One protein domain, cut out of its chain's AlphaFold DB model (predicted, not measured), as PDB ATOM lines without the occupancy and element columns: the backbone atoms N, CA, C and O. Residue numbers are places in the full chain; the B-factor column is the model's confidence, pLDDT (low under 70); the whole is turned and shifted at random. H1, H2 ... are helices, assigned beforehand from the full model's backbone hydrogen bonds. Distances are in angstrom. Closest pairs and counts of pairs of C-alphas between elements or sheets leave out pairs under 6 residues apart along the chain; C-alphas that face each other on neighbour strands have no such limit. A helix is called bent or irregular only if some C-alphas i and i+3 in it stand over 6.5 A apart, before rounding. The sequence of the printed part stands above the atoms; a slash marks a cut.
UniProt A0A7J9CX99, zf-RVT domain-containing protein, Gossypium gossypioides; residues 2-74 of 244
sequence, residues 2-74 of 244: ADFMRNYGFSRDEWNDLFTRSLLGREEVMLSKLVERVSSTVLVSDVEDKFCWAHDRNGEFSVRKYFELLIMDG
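This is residues 2 to 74 of the 244 residues of the protein "zf-RVT domain-containing protein" of Gossypium gossypioides (UniProt A0A7J9CX99). Look for a loose, open chain in two parts: two short helices, H1 and H2, stand to one side of the longer H3, and a single helix, H4, stands far off at the other end. Between the two parts the chain winds through the long link of residues 39 to 62, which reaches out beyond the end of H3, comes back and makes a small loop before H4. The printed part has 73 residues with four named helices in the order H1, H2, H3, H4 and no named strand; the class is all helix, with 36 of the 73 residues, under half, in named elements. The whole is loose, with a radius of gyration of the C-alphas of 15.7 A and spans of 39 by 36 by 22 A.

Start at Ala 2, where H1, residues 2 to 7, begins. A tight link of 5 residues takes you to H2, residues 13 to 18, and H1 and H2 are apart. From H2 a short link of 6 residues leads to H3, residues 25 to 38; H2 and H3 are only just apart, their closest C-alphas 8.4 A from each other. H1 and H3 are apart as well. A long link of 24 residues then leads to H4, residues 63 to 72, which is apart from H1, from H2 and from H3. In the backbone of H3 and H4 you will find every O i to N i+4 pair within hydrogen-bond range. In H1 1 of 2 such pairs is within range; in H2 0 of 2 are, while 2 of its 3 O i to N i+3 pairs are.

Find C-alpha 2 at (186.912, 303.030, 188.496); from there H1 runs to Asn 7. H2 runs from Asp 13 to Leu 18 and is neither bent nor irregular, but only just: C-alphas 13 and 16 are 6.1 A apart. Find C-alpha 25 at (194.377, 327.125, 195.616), where H3, the longest helix, begins; it runs 19.8 A to C-alpha 38. H4 runs 14.3 A from Val 63 to Met 72, whose C-alpha is at (166.982, 328.962, 196.197).

The two C-alphas farthest apart are those of Asn 7 and Ile 71, at 41.7 A. From C-alpha 2 to C-alpha 74 it is 35.1 A. The printed part runs from residue 2 to residue 74 of a chain of 244 residues and has no cut. The C-alphas of the long link, residues 39 to 62, lie 10 to 20 A from the mean of all C-alphas. Read the B-factor column for the model's confidence: the mean pLDDT of the printed part is 74.9, and residues 2 to 14 and 72 to 74 are under 70.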
ATOM      1  N   ALA A   2     186.518 304.252 187.795       46.62
ATOM      2  CA  ALA A   2     186.912 303.030 188.496       46.62
ATOM      3  C   ALA A   2     188.305 302.466 188.128       46.62
ATOM      4  O   ALA A   2     189.075 302.168 189.035       46.62
ATOM      5  N   ASP A   3     188.676 302.366 186.843       50.78
ATOM      6  CA  ASP A   3     189.933 301.703 186.428       50.78
ATOM      7  C   ASP A   3     191.217 302.358 186.965       50.78
ATOM      8  O   ASP A   3     192.192 301.663 187.240       50.78
ATOM      9  N   PHE A   4     191.222 303.679 187.173       54.16
ATOM     10  CA  PHE A   4     192.355 304.365 187.803       54.16
ATOM     11  C   PHE A   4     192.430 304.015 189.297       54.16
ATOM     12  O   PHE A   4     193.461 303.567 189.794       54.16
ATOM     13  N   MET A   5     191.299 304.108 189.999       56.84
ATOM     14  CA  MET A   5     191.194 303.763 191.425       56.84
ATOM     15  C   MET A   5     191.491 302.284 191.706       56.84
ATOM     16  O   MET A   5     191.928 301.945 192.801       56.84
ATOM     17  N   ARG A   6     191.288 301.407 190.715       54.81
ATOM     18  CA  ARG A   6     191.582 299.970 190.784       54.81
ATOM     19  C   ARG A   6     193.078 299.642 190.692       54.81
ATOM     20  O   ARG A   6     193.470 298.573 191.148       54.81
ATOM     21  N   ASN A   7     193.883 300.536 190.111       51.81
ATOM     22  CA  ASN A   7     195.312 300.323 189.847       51.81
ATOM     23  C   ASN A   7     196.245 301.108 190.786       51.81
ATOM     24  O   ASN A   7     197.351 300.643 191.044       51.81
ATOM     25  N   TYR A   8     195.806 302.273 191.271       53.31
ATOM     26  CA  TYR A   8     196.618 303.207 192.065       53.31
ATOM     27  C   TYR A   8     196.135 303.274 193.525       53.31
ATOM     28  O   TYR A   8     196.871 302.967 194.462       53.31
ATOM     29  N   GLY A   9     194.832 303.506 193.715       54.69
ATOM     30  CA  GLY A   9     194.174 303.519 195.022       54.69
ATOM     31  C   GLY A   9     193.809 304.932 195.479       54.69
ATOM     32  O   GLY A   9     193.428 305.779 194.673       54.69
ATOM     33  N   PHE A  10     193.864 305.169 196.793       57.19
ATOM     34  CA  PHE A  10     193.498 306.448 197.416       57.19
ATOM     35  C   PHE A  10     194.696 307.162 198.067       57.19
ATOM     36  O   PHE A  10     194.526 307.869 199.065       57.19
ATOM     37  N   SER A  11     195.911 307.004 197.523       56.91
ATOM     38  CA  SER A  11     197.033 307.852 197.939       56.91
ATOM     39  C   SER A  11     196.775 309.295 197.513       56.91
ATOM     40  O   SER A  11     196.267 309.543 196.424       56.91
ATOM     41  N   ARG A  12     197.123 310.272 198.358       53.81
ATOM     42  CA  ARG A  12     196.909 311.696 198.045       53.81
ATOM     43  C   ARG A  12     197.814 312.181 196.910       53.81
ATOM     44  O   ARG A  12     197.414 313.069 196.163       53.81
ATOM     45  N   ASP A  13     199.004 311.603 196.795       56.12
ATOM     46  CA  ASP A  13     200.048 312.082 195.888       56.12
ATOM     47  C   ASP A  13     199.693 311.821 194.412       56.12
ATOM     48  O   ASP A  13     199.906 312.686 193.564       56.12
ATOM     49  N   GLU A  14     199.028 310.694 194.138       67.00
ATOM     50  CA  GLU A  14     198.623 310.221 192.801       67.00
ATOM     51  C   GLU A  14     197.520 311.078 192.147       67.00
ATOM     52  O   GLU A  14     197.328 311.033 190.933       67.00
ATOM     53  N   TRP A  15     196.790 311.892 192.923       73.62
ATOM     54  CA  TRP A  15     195.749 312.768 192.368       73.62
ATOM     55  C   TRP A  15     196.318 313.958 191.599       73.62
ATOM     56  O   TRP A  15     195.617 314.504 190.750       73.62
ATOM     57  N   ASN A  16     197.557 314.380 191.874       71.94
ATOM     58  CA  ASN A  16     198.160 315.513 191.168       71.94
ATOM     59  C   ASN A  16     198.498 315.159 189.711       71.94
ATOM     60  O   ASN A  16     198.318 315.994 188.826       71.94
ATOM     61  N   ASP A  17     198.882 313.906 189.454       74.25
ATOM     62  CA  ASP A  17     199.245 313.400 188.123       74.25
ATOM     63  C   ASP A  17     198.047 313.323 187.153       74.25
ATOM     64  O   ASP A  17     198.223 313.222 185.938       74.25
ATOM     65  N   LEU A  18     196.814 313.435 187.665       75.12
ATOM     66  CA  LEU A  18     195.594 313.553 186.857       75.12
ATOM     67  C   LEU A  18     195.441 314.929 186.178       75.12
ATOM     68  O   LEU A  18     194.572 315.088 185.315       75.12
ATOM     69  N   PHE A  19     196.242 315.932 186.553       79.88
ATOM     70  CA  PHE A  19     196.111 317.305 186.068       79.88
ATOM     71  C   PHE A  19     197.283 317.717 185.170       79.88
ATOM     72  O   PHE A  19     198.447 317.675 185.549       79.88
ATOM     73  N   THR A  20     196.971 318.235 183.977       75.19
ATOM     74  CA  THR A  20     197.967 318.711 182.992       75.19
ATOM     75  C   THR A  20     198.685 320.010 183.389       75.19
ATOM     76  O   THR A  20     199.520 320.515 182.638       75.19
ATOM     77  N   ARG A  21     198.355 320.575 184.555       80.88
ATOM     78  CA  ARG A  21     198.997 321.740 185.174       80.88
ATOM     79  C   ARG A  21     198.861 321.663 186.693       80.88
ATOM     80  O   ARG A  21     197.936 321.028 187.193       80.88
ATOM     81  N   SER A  22     199.695 322.418 187.407       79.81
ATOM     82  CA  SER A  22     199.481 322.668 188.837       79.81
ATOM     83  C   SER A  22     198.103 323.296 189.099       79.81
ATOM     84  O   SER A  22     197.577 324.056 188.272       79.81
ATOM     85  N   LEU A  23     197.519 322.968 190.250       77.62
ATOM     86  CA  LEU A  23     196.208 323.437 190.687       77.62
ATOM     87  C   LEU A  23     196.278 324.873 191.224       77.62
ATOM     88  O   LEU A  23     197.281 325.313 191.778       77.62
ATOM     89  N   LEU A  24     195.182 325.618 191.077       78.69
ATOM     90  CA  LEU A  24     194.995 326.883 191.794       78.69
ATOM     91  C   LEU A  24     194.489 326.581 193.214       78.69
ATOM     92  O   LEU A  24     193.726 325.638 193.387       78.69
ATOM     93  N   GLY A  25     194.781 327.412 194.220       74.12
ATOM     94  CA  GLY A  25     194.377 327.125 195.616       74.12
ATOM     95  C   GLY A  25     192.869 326.890 195.841       74.12
ATOM     96  O   GLY A  25     192.466 326.119 196.708       74.12
ATOM     97  N   ARG A  26     191.996 327.475 195.006       70.31
ATOM     98  CA  ARG A  26     190.546 327.168 195.013       70.31
ATOM     99  C   ARG A  26     190.233 325.738 194.529       70.31
ATOM    100  O   ARG A  26     189.252 325.143 194.958       70.31
ATOM    101  N   GLU A  27     191.049 325.218 193.616       79.19
ATOM    102  CA  GLU A  27     190.944 323.898 192.989       79.19
ATOM    103  C   GLU A  27     191.540 322.831 193.922       79.19
ATOM    104  O   GLU A  27     190.954 321.764 194.055       79.19
ATOM    105  N   GLU A  28     192.593 323.151 194.686       82.06
ATOM    106  CA  GLU A  28     193.088 322.318 195.797       82.06
ATOM    107  C   GLU A  28     192.018 322.091 196.881       82.06
ATOM    108  O   GLU A  28     191.863 320.979 197.393       82.06
ATOM    109  N   VAL A  29     191.228 323.123 197.212       81.31
ATOM    110  CA  VAL A  29     190.093 323.012 198.150       81.31
ATOM    111  C   VAL A  29     188.961 322.153 197.572       81.31
ATOM    112  O   VAL A  29     188.316 321.411 198.317       81.31
ATOM    113  N   MET A  30     188.721 322.206 196.258       81.69
ATOM    114  CA  MET A  30     187.761 321.317 195.586       81.69
ATOM    115  C   MET A  30     188.262 319.868 195.562       81.69
ATOM    116  O   MET A  30     187.504 318.967 195.916       81.69
ATOM    117  N   LEU A  31     189.536 319.645 195.224       84.12
ATOM    118  CA  LEU A  31     190.165 318.324 195.231       84.12
ATOM    119  C   LEU A  31     190.162 317.715 196.635       84.12
ATOM    120  O   LEU A  31     189.803 316.555 196.787       84.12
ATOM    121  N   SER A  32     190.470 318.492 197.675       83.50
ATOM    122  CA  SER A  32     190.457 318.003 199.061       83.50
ATOM    123  C   SER A  32     189.072 317.473 199.468       83.50
ATOM    124  O   SER A  32     188.972 316.378 200.016       83.50
ATOM    125  N   LYS A  33     187.998 318.192 199.106       84.19
ATOM    126  CA  LYS A  33     186.600 317.759 199.318       84.19
ATOM    127  C   LYS A  33     186.192 316.569 198.439       84.19
ATOM    128  O   LYS A  33     185.301 315.808 198.815       84.19
ATOM    129  N   LEU A  34     186.799 316.414 197.260       82.19
ATOM    130  CA  LEU A  34     186.586 315.254 196.391       82.19
ATOM    131  C   LEU A  34     187.247 314.006 196.986       82.19
ATOM    132  O   LEU A  34     186.572 312.993 197.142       82.19
ATOM    133  N   VAL A  35     188.522 314.098 197.376       81.81
ATOM    134  CA  VAL A  35     189.280 313.008 198.013       81.81
ATOM    135  C   VAL A  35     188.584 312.544 199.294       81.81
ATOM    136  O   VAL A  35     188.376 311.351 199.462       81.81
ATOM    137  N   GLU A  36     188.125 313.458 200.153       83.19
ATOM    138  CA  GLU A  36     187.352 313.133 201.365       83.19
ATOM    139  C   GLU A  36     186.096 312.282 201.069       83.19
ATOM    140  O   GLU A  36     185.860 311.249 201.704       83.19
ATOM    141  N   ARG A  37     185.303 312.680 200.064       77.62
ATOM    142  CA  ARG A  37     184.086 311.957 199.655       77.62
ATOM    143  C   ARG A  37     184.388 310.611 199.000       77.62
ATOM    144  O   ARG A  37     183.690 309.632 199.244       77.62
ATOM    145  N   VAL A  38     185.417 310.550 198.160       77.25
ATOM    146  CA  VAL A  38     185.764 309.334 197.416       77.25
ATOM    147  C   VAL A  38     186.419 308.297 198.335       77.25
ATOM    148  O   VAL A  38     186.047 307.131 198.264       77.25
ATOM    149  N   SER A  39     187.280 308.703 199.272       75.06
ATOM    150  CA  SER A  39     187.929 307.803 200.245       75.06
ATOM    151  C   SER A  39     186.961 307.084 201.195       75.06
ATOM    152  O   SER A  39     187.354 306.121 201.848       75.06
ATOM    153  N   SER A  40     185.703 307.530 201.288       71.75
ATOM    154  CA  SER A  40     184.629 306.856 202.038       71.75
ATOM    155  C   SER A  40     183.674 306.034 201.154       71.75
ATOM    156  O   SER A  40     182.713 305.453 201.660       71.75
ATOM    157  N   THR A  41     183.934 305.945 199.846       72.12
ATOM    158  CA  THR A  41     183.094 305.246 198.861       72.12
ATOM    159  C   THR A  41     183.670 303.870 198.506       72.12
ATOM    160  O   THR A  41     184.833 303.745 198.130       72.12
ATOM    161  N   VAL A  42     182.837 302.825 198.562       75.00
ATOM    162  CA  VAL A  42     183.195 301.470 198.105       75.00
ATOM    163  C   VAL A  42     182.796 301.301 196.639       75.00
ATOM    164  O   VAL A  42     181.630 301.477 196.290       75.00
ATOM    165  N   LEU A  43     183.754 300.937 195.783       73.50
ATOM    166  CA  LEU A  43     183.504 300.625 194.374       73.50
ATOM    167  C   LEU A  43     182.926 299.209 194.224       73.50
ATOM    168  O   LEU A  43     183.413 298.266 194.847       73.50
ATOM    169  N   VAL A  44     181.922 299.052 193.358       78.75
ATOM    170  CA  VAL A  44     181.318 297.756 193.008       78.75
ATOM    171  C   VAL A  44     181.755 297.401 191.590       78.75
ATOM    172  O   VAL A  44     181.444 298.133 190.657       78.75
ATOM    173  N   SER A  45     182.487 296.297 191.418       73.62
ATOM    174  CA  SER A  45     183.151 295.955 190.146       73.62
ATOM    175  C   SER A  45     182.212 295.635 188.985       73.62
ATOM    176  O   SER A  45     182.630 295.710 187.832       73.62
ATOM    177  N   ASP A  46     180.968 295.275 189.298       82.50
ATOM    178  CA  ASP A  46     180.022 294.659 188.363       82.50
ATOM    179  C   ASP A  46     178.878 295.632 187.999       82.50
ATOM    180  O   ASP A  46     177.833 295.231 187.483       82.50
ATOM    181  N   VAL A  47     179.061 296.927 188.295       81.19
ATOM    182  CA  VAL A  47     178.120 298.016 188.001       81.19
ATOM    183  C   VAL A  47     178.829 299.074 187.158       81.19
ATOM    184  O   VAL A  47     179.870 299.594 187.542       81.19
ATOM    185  N   GLU A  48     178.246 299.407 186.009       82.25
ATOM    186  CA  GLU A  48     178.759 300.430 185.093       82.25
ATOM    187  C   GLU A  48     178.656 301.849 185.698       82.25
ATOM    188  O   GLU A  48     177.619 302.193 186.274       82.25
ATOM    189  N   ASP A  49     179.715 302.665 185.555       80.06
ATOM    190  CA  ASP A  49     179.786 304.070 186.004       80.06
ATOM    191  C   ASP A  49     178.650 304.909 185.366       80.06
ATOM    192  O   ASP A  49     178.449 304.875 184.151       80.06
ATOM    193  N   LYS A  50     177.923 305.719 186.159       79.81
ATOM    194  CA  LYS A  50     176.793 306.549 185.679       79.81
ATOM    195  C   LYS A  50     176.888 307.993 186.160       79.81
ATOM    196  O   LYS A  50     177.191 308.251 187.323       79.81
ATOM    197  N   PHE A  51     176.539 308.943 185.292       79.81
ATOM    198  CA  PHE A  51     176.385 310.348 185.675       79.81
ATOM    199  C   PHE A  51     175.039 310.580 186.370       79.81
ATOM    200  O   PHE A  51     174.029 310.836 185.717       79.81
ATOM    201  N   CYS A  52     175.033 310.514 187.701       83.00
ATOM    202  CA  CYS A  52     173.863 310.821 188.523       83.00
ATOM    203  C   CYS A  52     173.869 312.291 188.968       83.00
ATOM    204  O   CYS A  52     174.820 312.763 189.597       83.00
ATOM    205  N   TRP A  53     172.786 313.022 188.708       87.06
ATOM    206  CA  TRP A  53     172.594 314.373 189.225       87.06
ATOM    207  C   TRP A  53     172.245 314.336 190.718       87.06
ATOM    208  O   TRP A  53     171.150 313.936 191.102       87.06
ATOM    209  N   ALA A  54     173.175 314.787 191.565       83.12
ATOM    210  CA  ALA A  54     173.120 314.641 193.027       83.12
ATOM    211  C   ALA A  54     171.910 315.295 193.732       83.12
ATOM    212  O   ALA A  54     171.684 315.049 194.914       83.12
ATOM    213  N   HIS A  55     171.134 316.125 193.031       82.69
ATOM    214  CA  HIS A  55     169.914 316.737 193.563       82.69
ATOM    215  C   HIS A  55     168.652 315.895 193.308       82.69
ATOM    216  O   HIS A  55     167.571 316.268 193.771       82.69
ATOM    217  N   ASP A  56     168.749 314.771 192.592       85.50
ATOM    218  CA  ASP A  56     167.636 313.856 192.345       85.50
ATOM    219  C   ASP A  56     167.881 312.434 192.873       85.50
ATOM    220  O   ASP A  56     169.007 311.949 192.912       85.50
ATOM    221  N   ARG A  57     166.800 311.759 193.288       82.25
ATOM    222  CA  ARG A  57     166.844 310.401 193.850       82.25
ATOM    223  C   ARG A  57     167.068 309.328 192.784       82.25
ATOM    224  O   ARG A  57     167.642 308.293 193.102       82.25
ATOM    225  N   ASN A  58     166.649 309.590 191.548       85.12
ATOM    226  CA  ASN A  58     166.892 308.722 190.397       85.12
ATOM    227  C   ASN A  58     168.206 309.086 189.678       85.12
ATOM    228  O   ASN A  58     168.622 308.385 188.762       85.12
ATOM    229  N   GLY A  59     168.848 310.199 190.061       85.56
ATOM    230  CA  GLY A  59     169.996 310.774 189.357       85.56
ATOM    231  C   GLY A  59     169.647 311.495 188.047       85.56
ATOM    232  O   GLY A  59     170.554 311.952 187.355       85.56
ATOM    233  N   GLU A  60     168.367 311.627 187.696       89.88
ATOM    234  CA  GLU A  60     167.920 312.233 186.436       89.88
ATOM    235  C   GLU A  60     168.001 313.767 186.479       89.88
ATOM    236  O   GLU A  60     167.397 314.413 187.337       89.88
ATOM    237  N   PHE A  61     168.726 314.376 185.535       86.94
ATOM    238  CA  PHE A  61     168.828 315.834 185.436       86.94
ATOM    239  C   PHE A  61     167.507 316.474 184.979       86.94
ATOM    240  O   PHE A  61     166.929 316.078 183.968       86.94
ATOM    241  N   SER A  62     167.069 317.530 185.672       89.62
ATOM    242  CA  SER A  62     165.874 318.298 185.311       89.62
ATOM    243  C   SER A  62     166.158 319.799 185.287       89.62
ATOM    244  O   SER A  62     166.434 320.408 186.320       89.62
ATOM    245  N   VAL A  63     166.013 320.409 184.102       84.06
ATOM    246  CA  VAL A  63     166.198 321.856 183.870       84.06
ATOM    247  C   VAL A  63     165.358 322.692 184.837       84.06
ATOM    248  O   VAL A  63     165.866 323.640 185.431       84.06
ATOM    249  N   ARG A  64     164.089 322.316 185.047       84.19
ATOM    250  CA  ARG A  64     163.183 323.010 185.972       84.19
ATOM    251  C   ARG A  64     163.761 323.046 187.388       84.19
ATOM    252  O   ARG A  64     163.881 324.112 187.977       84.19
ATOM    253  N   LYS A  65     164.134 321.876 187.906       84.56
ATOM    254  CA  LYS A  65     164.631 321.711 189.273       84.56
ATOM    255  C   LYS A  65     166.025 322.329 189.452       84.56
ATOM    256  O   LYS A  65     166.359 322.783 190.538       84.56
ATOM    257  N   TYR A  66     166.815 322.417 188.379       82.69
ATOM    258  CA  TYR A  66     168.063 323.181 188.344       82.69
ATOM    259  C   TYR A  66     167.815 324.693 188.475       82.69
ATOM    260  O   TYR A  66     168.474 325.337 189.285       82.69
ATOM    261  N   PHE A  67     166.827 325.253 187.768       80.25
ATOM    262  CA  PHE A  67     166.420 326.653 187.958       80.25
ATOM    263  C   PHE A  67     165.834 326.919 189.352       80.25
ATOM    264  O   PHE A  67     166.165 327.934 189.957       80.25
ATOM    265  N   GLU A  68     165.016 326.006 189.891       83.69
ATOM    266  CA  GLU A  68     164.511 326.095 191.271       83.69
ATOM    267  C   GLU A  68     165.680 326.157 192.277       83.69
ATOM    268  O   GLU A  68     165.693 327.029 193.143       83.69
ATOM    269  N   LEU A  69     166.718 325.326 192.107       82.88
ATOM    270  CA  LEU A  69     167.936 325.371 192.928       82.88
ATOM    271  C   LEU A  69     168.739 326.669 192.751       82.88
ATOM    272  O   LEU A  69     169.137 327.249 193.754       82.88
ATOM    273  N   LEU A  70     168.943 327.161 191.521       76.38
ATOM    274  CA  LEU A  70     169.651 328.432 191.277       76.38
ATOM    275  C   LEU A  70     168.975 329.632 191.957       76.38
ATOM    276  O   LEU A  70     169.659 330.564 192.369       76.38
ATOM    277  N   ILE A  71     167.644 329.620 192.062       76.44
ATOM    278  CA  ILE A  71     166.870 330.675 192.731       76.44
ATOM    279  C   ILE A  71     166.920 330.504 194.259       76.44
ATOM    280  O   ILE A  71     166.937 331.494 194.987       76.44
ATOM    281  N   MET A  72     166.963 329.263 194.759       67.69
ATOM    282  CA  MET A  72     166.982 328.962 196.197       67.69
ATOM    283  C   MET A  72     168.370 329.028 196.852       67.69
ATOM    284  O   MET A  72     168.432 329.247 198.059       67.69
ATOM    285  N   ASP A  73     169.467 328.868 196.102       59.66
ATOM    286  CA  ASP A  73     170.844 328.934 196.634       59.66
ATOM    287  C   ASP A  73     171.258 330.361 197.057       59.66
ATOM    288  O   ASP A  73     172.301 330.562 197.672       59.66
ATOM    289  N   GLY A  74     170.405 331.362 196.792       54.38
ATOM    290  CA  GLY A  74     170.272 332.546 197.650       54.38
ATOM    291  C   GLY A  74     171.478 333.487 197.720       54.38
ATOM    292  O   GLY A  74     171.556 334.303 198.638       54.38
TER     293      GLY A  74